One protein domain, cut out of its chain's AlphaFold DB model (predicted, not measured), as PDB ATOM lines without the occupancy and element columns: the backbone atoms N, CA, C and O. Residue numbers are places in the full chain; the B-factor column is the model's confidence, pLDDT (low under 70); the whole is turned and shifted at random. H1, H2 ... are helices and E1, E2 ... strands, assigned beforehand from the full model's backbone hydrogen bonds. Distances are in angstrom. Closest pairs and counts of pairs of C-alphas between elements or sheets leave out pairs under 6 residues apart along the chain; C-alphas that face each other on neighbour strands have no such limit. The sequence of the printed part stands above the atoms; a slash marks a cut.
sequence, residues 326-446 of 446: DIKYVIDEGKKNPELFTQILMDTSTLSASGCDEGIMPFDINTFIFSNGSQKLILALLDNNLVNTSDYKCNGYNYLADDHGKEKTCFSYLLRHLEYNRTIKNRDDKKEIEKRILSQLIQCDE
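Overview. This is residues 326 to 446 of the 446 residues of an uncharacterized protein of Proteus sp. ZN5 (UniProt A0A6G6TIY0). Four short helices, H2, H3, H6 and H5, run nearly side by side as a small bundle round a core, loosely joined between H2 and H3, with H1 packed on H3. H1 lies at one end of the longest axis and the loop of the two-stranded hairpin E2 and E3 at the other, while a long unnamed stretch, residues 347 to 364, loops along one side. The printed part has 121 residues with six named helices and three named strands, in the order H1 E1 H2 H3 H4 E2 E3 H5 H6; the sheet, E2 - E3, is antiparallel and the class is mostly helix. The whole is compact, with a radius of gyration of the C-alphas of 14.3 A and spans of 45 by 31 by 25 A.

Along the chain. H1, residues 327 to 336, begins at C-alpha 327 at (118.159, 158.508, 127.533) and is 14.3 A long. E1 is residues 344 to 346, H2 residues 365 to 372, and H3, residues 375 to 383, is 12.1 A long. H4 is residues 389 to 392. E2, residues 393 to 397, is 12.5 A long, and E3, residues 408 to 412, is 13.0 A long. H5 is residues 413 to 419. H6, residues 427 to 440, is the longest helix at 20.4 A and ends at C-alpha 440 at (101.077, 155.102, 139.535).

Arrangement. H1 touches H3, the same way at a shallow tilt of 29 degrees, with C-alphas 327 and 377 closest at 5.6 A. E1 pairs with no named strand, but its residues 344 to 346 pair with residues 363 to 364, antiparallel. H2 and H3 only just touch, with 3 pairs of C-alphas within 8 A, and touch only at the corner. H2 touches H5, the same way at a shallow tilt of 21 degrees; the closest C-alphas, 371 and 417, are 4.7 A apart. H3 touches H6, the same way at a shallow tilt of 12 degrees, with C-alphas 379 and 433 closest at 6.6 A. H4 only just touches H6, with 3 pairs of C-alphas within 8 A and with residues 437 to 440 of H6 alone; C-alphas 389 and 440 are closest at 6.4 A. E2 and E3 form a hairpin, with N 394 and O 411 at 2.9 A and N 409 and O 396 at 2.9 A, both within hydrogen-bond range. H5 and H6 touch as a helical hairpin, opposite ways at a shallow tilt of 13 degrees; C-alphas 415 and 434 are closest at 6.6 A. H2 and H6 are apart, as are H3 and H5. Every O i to N i+4 pair is within hydrogen-bond range in H1, H2, H3 and H5, and 9 of 10 are in H6; H4 is too short for such a pair.

Size, cuts and confidence. The C-alphas of Lys 336 and His 404, the two farthest apart, are 46.5 A apart. The printed part has no cut and ends at residue 446, the chain's last residue. The link from E1 to H2, 18 residues, is long. Mean pLDDT of the printed part is 78.3; it is under 70 at residues 347 to 362, 396 to 409 and 442 to 446.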
ATOM      1  N   ASP A 326     121.851 156.352 126.701       95.50
ATOM      2  CA  ASP A 326     121.331 157.343 125.745       95.50
ATOM      3  C   ASP A 326     119.830 157.557 125.976       95.50
ATOM      4  O   ASP A 326     118.956 157.114 125.225       95.50
ATOM      5  N   ILE A 327     119.526 158.254 127.073       96.31
ATOM      6  CA  ILE A 327     118.159 158.508 127.533       96.31
ATOM      7  C   ILE A 327     117.330 159.166 126.432       96.31
ATOM      8  O   ILE A 327     116.169 158.816 126.254       96.31
ATOM      9  N   LYS A 328     117.905 160.106 125.672       96.19
ATOM     10  CA  LYS A 328     117.155 160.811 124.631       96.19
ATOM     11  C   LYS A 328     116.673 159.834 123.563       96.19
ATOM     12  O   LYS A 328     115.481 159.827 123.264       96.19
ATOM     13  N   TYR A 329     117.573 159.002 123.039       96.00
ATOM     14  CA  TYR A 329     117.202 157.997 122.050       96.00
ATOM     15  C   TYR A 329     116.161 157.023 122.602       96.00
ATOM     16  O   TYR A 329     115.159 156.770 121.940       96.00
ATOM     17  N   VAL A 330     116.350 156.516 123.827       96.00
ATOM     18  CA  VAL A 330     115.414 155.555 124.435       96.00
ATOM     19  C   VAL A 330     114.008 156.154 124.572       96.00
ATOM     20  O   VAL A 330     113.029 155.492 124.236       96.00
ATOM     21  N   ILE A 331     113.889 157.414 125.006       96.12
ATOM     22  CA  ILE A 331     112.589 158.090 125.121       96.12
ATOM     23  C   ILE A 331     111.955 158.343 123.747       96.12
ATOM     24  O   ILE A 331     110.759 158.103 123.578       96.12
ATOM     25  N   ASP A 332     112.727 158.824 122.771       95.44
ATOM     26  CA  ASP A 332     112.223 159.090 121.418       95.44
ATOM     27  C   ASP A 332     111.753 157.790 120.738       95.44
ATOM     28  O   ASP A 332     110.678 157.752 120.132       95.44
ATOM     29  N   GLU A 333     112.512 156.704 120.898       94.69
ATOM     30  CA  GLU A 333     112.185 155.393 120.340       94.69
ATOM     31  C   GLU A 333     110.978 154.763 121.047       94.69
ATOM     32  O   GLU A 333     110.097 154.235 120.375       94.69
ATOM     33  N   GLY A 334     110.862 154.885 122.374       91.38
ATOM     34  CA  GLY A 334     109.700 154.387 123.124       91.38
ATOM     35  C   GLY A 334     108.393 155.098 122.784       91.38
ATOM     36  O   GLY A 334     107.337 154.472 122.786       91.38
ATOM     37  N   LYS A 335     108.446 156.381 122.407       93.38
ATOM     38  CA  LYS A 335     107.271 157.102 121.885       93.38
ATOM     39  C   LYS A 335     106.865 156.625 120.495       93.38
ATOM     40  O   LYS A 335     105.685 156.671 120.153       93.38
ATOM     41  N   LYS A 336     107.842 156.232 119.677       94.50
ATOM     42  CA  LYS A 336     107.629 155.839 118.284       94.50
ATOM     43  C   LYS A 336     107.195 154.379 118.148       94.50
ATOM     44  O   LYS A 336     106.301 154.102 117.358       94.50
ATOM     45  N   ASN A 337     107.836 153.489 118.901       92.81
ATOM     46  CA  ASN A 337     107.711 152.034 118.818       92.81
ATOM     47  C   ASN A 337     107.568 151.431 120.235       92.81
ATOM     48  O   ASN A 337     108.475 150.738 120.718       92.81
ATOM     49  N   PRO A 338     106.467 151.725 120.954       88.31
ATOM     50  CA  PRO A 338     106.270 151.290 122.340       88.31
ATOM     51  C   PRO A 338     106.286 149.761 122.505       88.31
ATOM     52  O   PRO A 338     106.694 149.248 123.543       88.31
ATOM     53  N   GLU A 339     105.913 149.011 121.468       88.69
ATOM     54  CA  GLU A 339     105.927 147.549 121.454       88.69
ATOM     55  C   GLU A 339     107.331 146.942 121.577       88.69
ATOM     56  O   GLU A 339     107.457 145.776 121.945       88.69
ATOM     57  N   LEU A 340     108.400 147.701 121.300       88.44
ATOM     58  CA  LEU A 340     109.771 147.234 121.527       88.44
ATOM     59  C   LEU A 340     110.067 147.030 123.019       88.44
ATOM     60  O   LEU A 340     110.852 146.150 123.371       88.44
ATOM     61  N   PHE A 341     109.429 147.814 123.892       88.44
ATOM     62  CA  PHE A 341     109.689 147.818 125.334       88.44
ATOM     63  C   PHE A 341     109.003 146.660 126.073       88.44
ATOM     64  O   PHE A 341     109.438 146.271 127.157       88.44
ATOM     65  N   THR A 342     107.981 146.063 125.459       83.50
ATOM     66  CA  THR A 342     107.245 144.904 125.988       83.50
ATOM     67  C   THR A 342     107.687 143.581 125.359       83.50
ATOM     68  O   THR A 342     107.122 142.527 125.652       83.50
ATOM     69  N   GLN A 343     108.717 143.593 124.502       83.38
ATOM     70  CA  GLN A 343     109.261 142.360 123.941       83.38
ATOM     71  C   GLN A 343     109.875 141.477 125.026       83.38
ATOM     72  O   GLN A 343     110.788 141.880 125.748       83.38
ATOM     73  N   ILE A 344     109.396 140.236 125.081       79.75
ATOM     74  CA  ILE A 344     109.811 139.232 126.055       79.75
ATOM     75  C   ILE A 344     111.235 138.755 125.737       79.75
ATOM     76  O   ILE A 344     111.498 138.186 124.678       79.75
ATOM     77  N   LEU A 345     112.150 138.945 126.685       76.31
ATOM     78  CA  LEU A 345     113.515 138.411 126.677       76.31
ATOM     79  C   LEU A 345     113.575 136.992 127.269       76.31
ATOM     80  O   LEU A 345     114.463 136.206 126.932       76.31
ATOM     81  N   MET A 346     112.649 136.658 128.173       71.12
ATOM     82  CA  MET A 346     112.474 135.313 128.726       71.12
ATOM     83  C   MET A 346     111.039 135.087 129.201       71.12
ATOM     84  O   MET A 346     110.511 135.872 129.988       71.12
ATOM     85  N   ASP A 347     110.445 133.977 128.769       56.66
ATOM     86  CA  ASP A 347     109.212 133.425 129.331       56.66
ATOM     87  C   ASP A 347     109.578 132.677 130.627       56.66
ATOM     88  O   ASP A 347     110.333 131.700 130.607       56.66
ATOM     89  N   THR A 348     109.166 133.202 131.782       53.31
ATOM     90  CA  THR A 348     109.677 132.748 133.083       53.31
ATOM     91  C   THR A 348     108.725 131.773 133.775       53.31
ATOM     92  O   THR A 348     108.246 131.986 134.884       53.31
ATOM     93  N   SER A 349     108.530 130.599 133.176       46.44
ATOM     94  CA  SER A 349     107.888 129.457 133.856       46.44
ATOM     95  C   SER A 349     108.599 128.992 135.143       46.44
ATOM     96  O   SER A 349     108.089 128.138 135.863       46.44
ATOM     97  N   THR A 350     109.754 129.577 135.475       41.62
ATOM     98  CA  THR A 350     110.615 129.214 136.613       41.62
ATOM     99  C   THR A 350     110.966 130.364 137.568       41.62
ATOM    100  O   THR A 350     111.612 130.106 138.582       41.62
ATOM    101  N   LEU A 351     110.496 131.604 137.357       46.84
ATOM    102  CA  LEU A 351     110.603 132.670 138.375       46.84
ATOM    103  C   LEU A 351     109.477 132.585 139.421       46.84
ATOM    104  O   LEU A 351     109.044 133.605 139.943       46.84
ATOM    105  N   SER A 352     109.058 131.379 139.823       41.81
ATOM    106  CA  SER A 352     108.172 131.175 140.986       41.81
ATOM    107  C   SER A 352     108.755 131.732 142.295       41.81
ATOM    108  O   SER A 352     108.050 131.869 143.291       41.81
ATOM    109  N   ALA A 353     110.031 132.131 142.293       44.47
ATOM    110  CA  ALA A 353     110.634 132.916 143.358       44.47
ATOM    111  C   ALA A 353     110.069 134.346 143.469       44.47
ATOM    112  O   ALA A 353     110.351 134.992 144.480       44.47
ATOM    113  N   SER A 354     109.318 134.861 142.476       51.44
ATOM    114  CA  SER A 354     108.748 136.222 142.452       51.44
ATOM    115  C   SER A 354     107.636 136.455 143.482       51.44
ATOM    116  O   SER A 354     107.400 137.604 143.837       51.44
ATOM    117  N   GLY A 355     107.028 135.390 144.020       53.38
ATOM    118  CA  GLY A 355     105.975 135.479 145.037       53.38
ATOM    119  C   GLY A 355     104.570 135.713 144.501       53.38
ATOM    120  O   GLY A 355     103.669 135.844 145.318       53.38
ATOM    121  N   CYS A 356     104.386 135.741 143.178       62.25
ATOM    122  CA  CYS A 356     103.092 135.906 142.514       62.25
ATOM    123  C   CYS A 356     102.245 134.628 142.542       62.25
ATOM    124  O   CYS A 356     102.761 133.543 142.272       62.25
ATOM    125  N   ASP A 357     100.953 134.771 142.845       55.16
ATOM    126  CA  ASP A 357      99.985 133.666 142.909       55.16
ATOM    127  C   ASP A 357      99.693 133.050 141.529       55.16
ATOM    128  O   ASP A 357      99.455 131.845 141.427       55.16
ATOM    129  N   GLU A 358      99.753 133.856 140.466       53.31
ATOM    130  CA  GLU A 358      99.605 133.409 139.082       53.31
ATOM    131  C   GLU A 358     100.962 133.440 138.367       53.31
ATOM    132  O   GLU A 358     101.737 134.393 138.476       53.31
ATOM    133  N   GLY A 359     101.280 132.327 137.706       52.44
ATOM    134  CA  GLY A 359     102.595 132.043 137.147       52.44
ATOM    135  C   GLY A 359     103.063 132.990 136.040       52.44
ATOM    136  O   GLY A 359     102.310 133.771 135.480       52.44
ATOM    137  N   ILE A 360     104.341 132.816 135.699       54.09
ATOM    138  CA  ILE A 360     105.025 133.338 134.509       54.09
ATOM    139  C   ILE A 360     104.945 134.860 134.334       54.09
ATOM    140  O   ILE A 360     104.123 135.379 133.585       54.09
ATOM    141  N   MET A 361     105.896 135.576 134.934       63.94
ATOM    142  CA  MET A 361     106.077 137.003 134.646       63.94
ATOM    143  C   MET A 361     107.135 137.178 133.552       63.94
ATOM    144  O   MET A 361     108.285 136.782 133.762       63.94
ATOM    145  N   PRO A 362     106.806 137.725 132.374       69.56
ATOM    146  CA  PRO A 362     107.792 137.890 131.317       69.56
ATOM    147  C   PRO A 362     108.917 138.820 131.782       69.56
ATOM    148  O   PRO A 362     108.674 139.898 132.317       69.56
ATOM    149  N   PHE A 363     110.165 138.408 131.567       78.50
ATOM    150  CA  PHE A 363     111.294 139.330 131.661       78.50
ATOM    151  C   PHE A 363     111.400 140.035 130.310       78.50
ATOM    152  O   PHE A 363     111.846 139.423 129.343       78.50
ATOM    153  N   ASP A 364     110.914 141.267 130.218       87.25
ATOM    154  CA  ASP A 364     110.917 142.124 129.027       87.25
ATOM    155  C   ASP A 364     111.995 143.231 129.085       87.25
ATOM    156  O   ASP A 364     112.859 143.259 129.967       87.25
ATOM    157  N   ILE A 365     111.972 144.165 128.131       90.00
ATOM    158  CA  ILE A 365     112.924 145.285 128.099       90.00
ATOM    159  C   ILE A 365     112.720 146.239 129.284       90.00
ATOM    160  O   ILE A 365     113.705 146.692 129.869       90.00
ATOM    161  N   ASN A 366     111.479 146.508 129.695       90.31
ATOM    162  CA  ASN A 366     111.207 147.362 130.852       90.31
ATOM    163  C   ASN A 366     111.804 146.778 132.137       90.31
ATOM    164  O   ASN A 366     112.580 147.448 132.815       90.31
ATOM    165  N   THR A 367     111.542 145.509 132.448       88.00
ATOM    166  CA  THR A 367     112.153 144.826 133.604       88.00
ATOM    167  C   THR A 367     113.679 144.828 133.538       88.00
ATOM    168  O   THR A 367     114.338 145.075 134.554       88.00
ATOM    169  N   PHE A 368     114.264 144.644 132.349       88.69
ATOM    170  CA  PHE A 368     115.707 144.763 132.158       88.69
ATOM    171  C   PHE A 368     116.231 146.166 132.503       88.69
ATOM    172  O   PHE A 368     117.238 146.272 133.213       88.69
ATOM    173  N   ILE A 369     115.550 147.229 132.056       92.06
ATOM    174  CA  ILE A 369     115.897 148.619 132.391       92.06
ATOM    175  C   ILE A 369     115.782 148.843 133.901       92.06
ATOM    176  O   ILE A 369     116.688 149.412 134.502       92.06
ATOM    177  N   PHE A 370     114.742 148.328 134.555       91.69
ATOM    178  CA  PHE A 370     114.612 148.444 136.009       91.69
ATOM    179  C   PHE A 370     115.726 147.717 136.773       91.69
ATOM    180  O   PHE A 370     116.141 148.195 137.827       91.69
ATOM    181  N   SER A 371     116.284 146.628 136.233       87.31
ATOM    182  CA  SER A 371     117.418 145.917 136.841       87.31
ATOM    183  C   SER A 371     118.815 146.432 136.479       87.31
ATOM    184  O   SER A 371     119.775 146.080 137.169       87.31
ATOM    185  N   ASN A 372     118.991 147.215 135.414       87.50
ATOM    186  CA  ASN A 372     120.336 147.607 134.954       87.50
ATOM    187  C   ASN A 372     120.475 149.083 134.564       87.50
ATOM    188  O   ASN A 372     121.595 149.588 134.517       87.50
ATOM    189  N   GLY A 373     119.375 149.772 134.283       91.62
ATOM    190  CA  GLY A 373     119.363 151.167 133.865       91.62
ATOM    191  C   GLY A 373     119.781 152.123 134.977       91.62
ATOM    192  O   GLY A 373     119.726 151.799 136.171       91.62
ATOM    193  N   SER A 374     120.206 153.317 134.568       93.69
ATOM    194  CA  SER A 374     120.495 154.417 135.482       93.69
ATOM    195  C   SER A 374     119.212 154.939 136.141       93.69
ATOM    196  O   SER A 374     118.105 154.770 135.622       93.69
ATOM    197  N   GLN A 375     119.357 155.638 137.272       95.19
ATOM    198  CA  GLN A 375     118.233 156.342 137.902       95.19
ATOM    199  C   GLN A 375     117.560 157.295 136.909       95.19
ATOM    200  O   GLN A 375     116.340 157.302 136.790       95.19
ATOM    201  N   LYS A 376     118.352 158.072 136.160       95.50
ATOM    202  CA  LYS A 376     117.833 159.069 135.219       95.50
ATOM    203  C   LYS A 376     117.016 158.429 134.101       95.50
ATOM    204  O   LYS A 376     115.970 158.969 133.759       95.50
ATOM    205  N   LEU A 377     117.460 157.291 133.570       96.25
ATOM    206  CA  LEU A 377     116.730 156.562 132.538       96.25
ATOM    207  C   LEU A 377     115.378 156.063 133.051       96.25
ATOM    208  O   LEU A 377     114.355 156.300 132.413       96.25
ATOM    209  N   ILE A 378     115.363 155.425 134.224       96.19
ATOM    210  CA  ILE A 378     114.125 154.911 134.821       96.19
ATOM    211  C   ILE A 378     113.143 156.057 135.093       96.19
ATOM    212  O   ILE A 378     111.973 155.970 134.723       96.19
ATOM    213  N   LEU A 379     113.615 157.154 135.690       95.19
ATOM    214  CA  LEU A 379     112.777 158.324 135.947       95.19
ATOM    215  C   LEU A 379     112.254 158.948 134.649       95.19
ATOM    216  O   LEU A 379     111.080 159.287 134.578       95.19
ATOM    217  N   ALA A 380     113.080 159.040 133.602       95.94
ATOM    218  CA  ALA A 380     112.656 159.569 132.310       95.94
ATOM    219  C   ALA A 380     111.559 158.713 131.658       95.94
ATOM    220  O   ALA A 380     110.632 159.268 131.065       95.94
ATOM    221  N   LEU A 381     111.633 157.383 131.779       94.88
ATOM    222  CA  LEU A 381     110.585 156.483 131.291       94.88
ATOM    223  C   LEU A 381     109.259 156.706 132.025       94.88
ATOM    224  O   LEU A 381     108.214 156.794 131.379       94.88
ATOM    225  N   LEU A 382     109.311 156.849 133.353       93.69
ATOM    226  CA  LEU A 382     108.137 157.128 134.184       93.69
ATOM    227  C   LEU A 382     107.542 158.512 133.880       93.69
ATOM    228  O   LEU A 382     106.333 158.632 133.716       93.69
ATOM    229  N   ASP A 383     108.379 159.544 133.734       92.88
ATOM    230  CA  ASP A 383     107.946 160.925 133.468       92.88
ATOM    231  C   ASP A 383     107.320 161.097 132.078       92.88
ATOM    232  O   ASP A 383     106.495 161.985 131.865       92.88
ATOM    233  N   ASN A 384     107.697 160.242 131.125       92.50
ATOM    234  CA  ASN A 384     107.120 160.223 129.782       92.50
ATOM    235  C   ASN A 384     105.979 159.202 129.631       92.50
ATOM    236  O   ASN A 384     105.502 159.020 128.512       92.50
ATOM    237  N   ASN A 385     105.537 158.552 130.717       90.12
ATOM    238  CA  ASN A 385     104.514 157.496 130.706       90.12
ATOM    239  C   ASN A 385     104.810 156.368 129.696       90.12
ATOM    240  O   ASN A 385     103.897 155.817 129.085       90.12
ATOM    241  N   LEU A 386     106.090 156.037 129.497       90.31
ATOM    242  CA  LEU A 386     106.517 154.961 128.590       90.31
ATOM    243  C   LEU A 386     106.475 153.580 129.249       90.31
ATOM    244  O   LEU A 386     106.623 152.564 128.576       90.31
ATOM    245  N   VAL A 387     106.252 153.543 130.561       89.25
ATOM    246  CA  VAL A 387     106.039 152.323 131.336       89.25
ATOM    247  C   VAL A 387     104.697 152.451 132.031       89.25
ATOM    248  O   VAL A 387     104.528 153.290 132.915       89.25
ATOM    249  N   ASN A 388     103.743 151.609 131.648       86.50
ATOM    250  CA  ASN A 388     102.490 151.481 132.372       86.50
ATOM    251  C   ASN A 388     102.703 150.538 133.561       86.50
ATOM    252  O   ASN A 388     102.631 149.321 133.422       86.50
ATOM    253  N   THR A 389     102.970 151.091 134.744       84.12
ATOM    254  CA  THR A 389     103.281 150.319 135.964       84.12
ATOM    255  C   THR A 389     102.177 149.344 136.373       84.12
ATOM    256  O   THR A 389     102.447 148.395 137.109       84.12
ATOM    257  N   SER A 390     100.952 149.553 135.887       81.38
ATOM    258  CA  SER A 390      99.804 148.681 136.144       81.38
ATOM    259  C   SER A 390      99.882 147.351 135.388       81.38
ATOM    260  O   SER A 390      99.351 146.363 135.884       81.38
ATOM    261  N   ASP A 391     100.600 147.286 134.260       81.38
ATOM    262  CA  ASP A 391     100.873 146.031 133.530       81.38
ATOM    263  C   ASP A 391     101.897 145.154 134.273       81.38
ATOM    264  O   ASP A 391     102.087 143.979 133.962       81.38
ATOM    265  N   TYR A 392     102.535 145.725 135.299       82.00
ATOM    266  CA  TYR A 392     103.538 145.072 136.128       82.00
ATOM    267  C   TYR A 392     103.036 144.765 137.545       82.00
ATOM    268  O   TYR A 392     103.847 144.547 138.450       82.00
ATOM    269  N   LYS A 393     101.715 144.793 137.770       79.69
ATOM    270  CA  LYS A 393     101.100 144.470 139.064       79.69
ATOM    271  C   LYS A 393     100.980 142.959 139.263       79.69
ATOM    272  O   LYS A 393     100.812 142.205 138.309       79.69
ATOM    273  N   CYS A 394     101.052 142.522 140.512       76.38
ATOM    274  CA  CYS A 394     100.925 141.124 140.888       76.38
ATOM    275  C   CYS A 394     100.322 140.980 142.293       76.38
ATOM    276  O   CYS A 394     100.692 141.721 143.207       76.38
ATOM    277  N   ASN A 395      99.435 139.991 142.456       72.69
ATOM    278  CA  ASN A 395      98.947 139.518 143.752       72.69
ATOM    279  C   ASN A 395      99.867 138.418 144.280       72.69
ATOM    280  O   ASN A 395     100.095 137.413 143.602       72.69
ATOM    281  N   GLY A 396     100.396 138.596 145.489       68.81
ATOM    282  CA  GLY A 396     101.224 137.565 146.090       68.81
ATOM    283  C   GLY A 396     101.890 137.954 147.401       68.81
ATOM    284  O   GLY A 396     101.523 138.937 148.044       68.81
ATOM    285  N   TYR A 397     102.859 137.152 147.836       62.25
ATOM    286  CA  TYR A 397     103.561 137.396 149.092       62.25
ATOM    287  C   TYR A 397     104.686 138.405 148.891       62.25
ATOM    288  O   TYR A 397     105.655 138.147 148.173       62.25
ATOM    289  N   ASN A 398     104.585 139.539 149.581       57.09
ATOM    290  CA  ASN A 398     105.692 140.471 149.681       57.09
ATOM    291  C   ASN A 398     106.736 139.912 150.659       57.09
ATOM    292  O   ASN A 398     106.614 140.077 151.867       57.09
ATOM    293  N   TYR A 399     107.775 139.253 150.143       54.44
ATOM    294  CA  TYR A 399     108.880 138.728 150.959       54.44
ATOM    295  C   TYR A 399     109.747 139.817 151.622       54.44
ATOM    296  O   TYR A 399     110.658 139.484 152.372       54.44
ATOM    297  N   LEU A 400     109.491 141.103 151.339       50.47
ATOM    298  CA  LEU A 400     110.106 142.238 152.037       50.47
ATOM    299  C   LEU A 400     109.315 142.661 153.287       50.47
ATOM    300  O   LEU A 400     109.801 143.495 154.049       50.47
ATOM    301  N   ALA A 401     108.112 142.117 153.502       49.62
ATOM    302  CA  ALA A 401     107.389 142.251 154.760       49.62
ATOM    303  C   ALA A 401     107.896 141.184 155.746       49.62
ATOM    304  O   ALA A 401     108.079 140.031 155.360       49.62
ATOM    305  N   ASP A 402     108.153 141.583 156.994       45.94
ATOM    306  CA  ASP A 402     108.707 140.744 158.065       45.94
ATOM    307  C   ASP A 402     108.119 139.315 158.111       45.94
ATOM    308  O   ASP A 402     106.917 139.111 157.913       45.94
ATOM    309  N   ASP A 403     108.962 138.337 158.481       45.66
ATOM    310  CA  ASP A 403     108.720 136.875 158.566       45.66
ATOM    311  C   ASP A 403     107.469 136.426 159.372       45.66
ATOM    312  O   ASP A 403     107.182 135.231 159.498       45.66
ATOM    313  N   HIS A 404     106.694 137.355 159.933       42.69
ATOM    314  CA  HIS A 404     105.537 137.099 160.789       42.69
ATOM    315  C   HIS A 404     104.173 137.445 160.173       42.69
ATOM    316  O   HIS A 404     103.154 137.159 160.801       42.69
ATOM    317  N   GLY A 405     104.116 137.962 158.941       47.22
ATOM    318  CA  GLY A 405     102.854 138.290 158.271       47.22
ATOM    319  C   GLY A 405     102.852 137.905 156.796       47.22
ATOM    320  O   GLY A 405     103.139 138.729 155.938       47.22
ATOM    321  N   LYS A 406     102.479 136.661 156.478       53.81
ATOM    322  CA  LYS A 406     102.184 136.238 155.097       53.81
ATOM    323  C   LYS A 406     100.829 136.799 154.642       53.81
ATOM    324  O   LYS A 406      99.908 136.034 154.365       53.81
ATOM    325  N   GLU A 407     100.689 138.118 154.595       58.38
ATOM    326  CA  GLU A 407      99.551 138.756 153.937       58.38
ATOM    327  C   GLU A 407      99.827 138.842 152.436       58.38
ATOM    328  O   GLU A 407     100.890 139.291 151.995       58.38
ATOM    329  N   LYS A 408      98.872 138.355 151.641       64.62
ATOM    330  CA  LYS A 408      98.887 138.572 150.197       64.62
ATOM    331  C   LYS A 408      98.660 140.057 149.959       64.62
ATOM    332  O   LYS A 408      97.672 140.611 150.429       64.62
ATOM    333  N   THR A 409      99.588 140.696 149.262       69.56
ATOM    334  CA  THR A 409      99.531 142.126 148.961       69.56
ATOM    335  C   THR A 409      99.768 142.348 147.474       69.56
ATOM    336  O   THR A 409     100.466 141.576 146.813       69.56
ATOM    337  N   CYS A 410      99.153 143.401 146.942       75.25
ATOM    338  CA  CYS A 410      99.405 143.859 145.585       75.25
ATOM    339  C   CYS A 410     100.755 144.580 145.541       75.25
ATOM    340  O   CYS A 410     100.974 145.525 146.302       75.25
ATOM    341  N   PHE A 411     101.650 144.174 144.645       75.81
ATOM    342  CA  PHE A 411     102.921 144.865 144.434       75.81
ATOM    343  C   PHE A 411     103.281 144.934 142.948       75.81
ATOM    344  O   PHE A 411     102.760 144.176 142.130       75.81
ATOM    345  N   SER A 412     104.189 145.846 142.588       82.12
ATOM    346  CA  SER A 412     104.783 145.860 141.248       82.12
ATOM    347  C   SER A 412     106.038 145.002 141.206       82.12
ATOM    348  O   SER A 412     106.983 145.258 141.959       82.12
ATOM    349  N   TYR A 413     106.124 144.047 140.279       79.69
ATOM    350  CA  TYR A 413     107.346 143.250 140.137       79.69
ATOM    351  C   TYR A 413     108.525 144.045 139.540       79.69
ATOM    352  O   TYR A 413     109.674 143.626 139.698       79.69
ATOM    353  N   LEU A 414     108.300 145.244 138.977       85.94
ATOM    354  CA  LEU A 414     109.381 146.181 138.631       85.94
ATOM    355  C   LEU A 414     110.189 146.613 139.862       85.94
ATOM    356  O   LEU A 414     111.406 146.775 139.768       85.94
ATOM    357  N   LEU A 415     109.546 146.752 141.030       85.44
ATOM    358  CA  LEU A 415     110.224 147.129 142.278       85.44
ATOM    359  C   LEU A 415     111.224 146.066 142.731       85.44
ATOM    360  O   LEU A 415     112.308 146.393 143.211       85.44
ATOM    361  N   ARG A 416     110.913 144.792 142.496       79.12
ATOM    362  CA  ARG A 416     111.848 143.695 142.750       79.12
ATOM    363  C   ARG A 416     113.073 143.797 141.844       79.12
ATOM    364  O   ARG A 416     114.204 143.642 142.292       79.12
ATOM    365  N   HIS A 417     112.866 144.101 140.568       83.81
ATOM    366  CA  HIS A 417     113.963 144.319 139.628       83.81
ATOM    367  C   HIS A 417     114.818 145.543 139.993       83.81
ATOM    368  O   HIS A 417     116.041 145.476 139.850       83.81
ATOM    369  N   LEU A 418     114.205 146.604 140.528       88.00
ATOM    370  CA  LEU A 418     114.882 147.789 141.062       88.00
ATOM    371  C   LEU A 418     115.722 147.484 142.313       88.00
ATOM    372  O   LEU A 418     116.833 148.003 142.466       88.00
ATOM    373  N   GLU A 419     115.228 146.624 143.205       82.62
ATOM    374  CA  GLU A 419     115.954 146.199 144.404       82.62
ATOM    375  C   GLU A 419     117.324 145.616 144.032       82.62
ATOM    376  O   GLU A 419     118.359 146.077 144.526       82.62
ATOM    377  N   TYR A 420     117.344 144.703 143.058       79.38
ATOM    378  CA  TYR A 420     118.564 144.082 142.536       79.38
ATOM    379  C   TYR A 420     119.302 144.931 141.491       79.38
ATOM    380  O   TYR A 420     120.293 144.462 140.923       79.38
ATOM    381  N   ASN A 421     118.868 146.175 141.244       88.00
ATOM    382  CA  ASN A 421     119.530 147.048 140.281       88.00
ATOM    383  C   ASN A 421     120.995 147.282 140.673       88.00
ATOM    384  O   ASN A 421     121.284 147.753 141.781       88.00
ATOM    385  N   ARG A 422     121.905 146.934 139.753       79.69
ATOM    386  CA  ARG A 422     123.365 146.960 139.957       79.69
ATOM    387  C   ARG A 422     124.001 148.331 139.702       79.69
ATOM    388  O   ARG A 422     125.122 148.567 140.151       79.69
ATOM    389  N   THR A 423     123.306 149.214 138.992       87.44
ATOM    390  CA  THR A 423     123.791 150.536 138.569       87.44
ATOM    391  C   THR A 423     123.507 151.595 139.632       87.44
ATOM    392  O   THR A 423     124.369 152.420 139.939       87.44
ATOM    393  N   ILE A 424     122.335 151.538 140.270       90.81
ATOM    394  CA  ILE A 424     121.940 152.467 141.334       90.81
ATOM    395  C   ILE A 424     122.458 151.948 142.681       90.81
ATOM    396  O   ILE A 424     121.907 151.013 143.258       90.81
ATOM    397  N   LYS A 425     123.535 152.550 143.194       87.00
ATOM    398  CA  LYS A 425     124.164 152.134 144.465       87.00
ATOM    399  C   LYS A 425     123.533 152.779 145.701       87.00
ATOM    400  O   LYS A 425     123.567 152.188 146.778       87.00
ATOM    401  N   ASN A 426     122.991 153.985 145.561       89.62
ATOM    402  CA  ASN A 426     122.378 154.729 146.654       89.62
ATOM    403  C   ASN A 426     120.945 154.230 146.906       89.62
ATOM    404  O   ASN A 426     120.160 154.072 145.973       89.62
ATOM    405  N   ARG A 427     120.597 153.986 148.175       86.69
ATOM    406  CA  ARG A 427     119.249 153.545 148.562       86.69
ATOM    407  C   ARG A 427     118.201 154.642 148.400       86.69
ATOM    408  O   ARG A 427     117.067 154.318 148.067       86.69
ATOM    409  N   ASP A 428     118.552 155.906 148.618       90.12
ATOM    410  CA  ASP A 428     117.580 157.001 148.532       90.12
ATOM    411  C   ASP A 428     117.153 157.266 147.081       90.12
ATOM    412  O   ASP A 428     115.974 157.500 146.823       90.12
ATOM    413  N   ASP A 429     118.065 157.081 146.123       90.88
ATOM    414  CA  ASP A 429     117.758 157.141 144.688       90.88
ATOM    415  C   ASP A 429     116.768 156.036 144.273       90.88
ATOM    416  O   ASP A 429     115.864 156.264 143.467       90.88
ATOM    417  N   LYS A 430     116.883 154.836 144.867       91.25
ATOM    418  CA  LYS A 430     115.902 153.755 144.663       91.25
ATOM    419  C   LYS A 430     114.543 154.099 145.276       91.25
ATOM    420  O   LYS A 430     113.525 153.861 144.632       91.25
ATOM    421  N   LYS A 431     114.518 154.701 146.471       90.25
ATOM    422  CA  LYS A 431     113.272 155.120 147.139       90.25
ATOM    423  C   LYS A 431     112.497 156.170 146.345       90.25
ATOM    424  O   LYS A 431     111.269 156.175 146.376       90.25
ATOM    425  N   GLU A 432     113.185 157.072 145.644       93.12
ATOM    426  CA  GLU A 432     112.519 158.047 144.774       93.12
ATOM    427  C   GLU A 432     111.738 157.347 143.654       93.12
ATOM    428  O   GLU A 432     110.556 157.631 143.448       93.12
ATOM    429  N   ILE A 433     112.386 156.406 142.962       93.06
ATOM    430  CA  ILE A 433     111.767 155.610 141.896       93.06
ATOM    431  C   ILE A 433     110.601 154.789 142.456       93.06
ATOM    432  O   ILE A 433     109.518 154.781 141.873       93.06
ATOM    433  N   GLU A 434     110.801 154.142 143.605       90.38
ATOM    434  CA  GLU A 434     109.769 153.365 144.294       90.38
ATOM    435  C   GLU A 434     108.522 154.208 144.575       90.38
ATOM    436  O   GLU A 434     107.412 153.810 144.224       90.38
ATOM    437  N   LYS A 435     108.702 155.417 145.117       89.00
ATOM    438  CA  LYS A 435     107.599 156.349 145.368       89.00
ATOM    439  C   LYS A 435     106.830 156.687 144.088       89.00
ATOM    440  O   LYS A 435     105.601 156.754 144.130       89.00
ATOM    441  N   ARG A 436     107.522 156.896 142.959       89.06
ATOM    442  CA  ARG A 436     106.867 157.173 141.668       89.06
ATOM    443  C   ARG A 436     106.070 155.968 141.170       89.06
ATOM    444  O   ARG A 436     104.905 156.148 140.826       89.06
ATOM    445  N   ILE A 437     106.630 154.755 141.220       88.44
ATOM    446  CA  ILE A 437     105.902 153.533 140.832       88.44
ATOM    447  C   ILE A 437     104.654 153.345 141.695       88.44
ATOM    448  O   ILE A 437     103.568 153.147 141.161       88.44
ATOM    449  N   LEU A 438     104.789 153.440 143.021       83.38
ATOM    450  CA  LEU A 438     103.666 153.250 143.941       83.38
ATOM    451  C   LEU A 438     102.565 154.296 143.736       83.38
ATOM    452  O   LEU A 438     101.393 153.977 143.892       83.38
ATOM    453  N   SER A 439     102.916 155.523 143.336       83.50
ATOM    454  CA  SER A 439     101.927 156.559 143.011       83.50
ATOM    455  C   SER A 439     101.147 156.302 141.714       83.50
ATOM    456  O   SER A 439     100.067 156.858 141.542       83.50
ATOM    457  N   GLN A 440     101.690 155.476 140.814       81.81
ATOM    458  CA  GLN A 440     101.077 155.102 139.535       81.81
ATOM    459  C   GLN A 440     100.420 153.710 139.582       81.81
ATOM    460  O   GLN A 440      99.711 153.330 138.651       81.81
ATOM    461  N   LEU A 441     100.657 152.932 140.644       75.50
ATOM    462  CA  LEU A 441     100.090 151.599 140.809       75.50
ATOM    463  C   LEU A 441      98.594 151.699 141.119       75.50
ATOM    464  O   LEU A 441      98.188 152.299 142.113       75.50
ATOM    465  N   ILE A 442      97.771 151.065 140.291       65.62
ATOM    466  CA  ILE A 442      96.355 150.850 140.592       65.62
ATOM    467  C   ILE A 442      96.251 149.633 141.523       65.62
ATOM    468  O   ILE A 442      96.983 148.658 141.339       65.62
ATOM    469  N   GLN A 443      95.361 149.684 142.523       65.94
ATOM    470  CA  GLN A 443      95.089 148.539 143.402       65.94
ATOM    471  C   GLN A 443      94.778 147.284 142.565       65.94
ATOM    472  O   GLN A 443      94.130 147.361 141.518       65.94
ATOM    473  N   CYS A 444      95.295 146.132 142.991       63.97
ATOM    474  CA  CYS A 444      94.905 144.858 142.401       63.97
ATOM    475  C   CYS A 444      93.441 144.579 142.756       63.97
ATOM    476  O   CYS A 444      92.985 144.988 143.825       63.97
ATOM    477  N   ASP A 445      92.721 143.910 141.859       58.09
ATOM    478  CA  ASP A 445      91.358 143.471 142.148       58.09
ATOM    479  C   ASP A 445      91.410 142.422 143.281       58.09
ATOM    480  O   ASP A 445      92.312 141.570 143.281       58.09
ATOM    481  N   GLU A 446      90.511 142.558 144.267       49.75
ATOM    482  CA  GLU A 446      90.379 141.663 145.437       49.75
ATOM    483  C   GLU A 446      90.010 140.223 145.062       49.75
ATOM    484  O   GLU A 446      89.133 140.033 144.185       49.75
TER     485      GLU A 446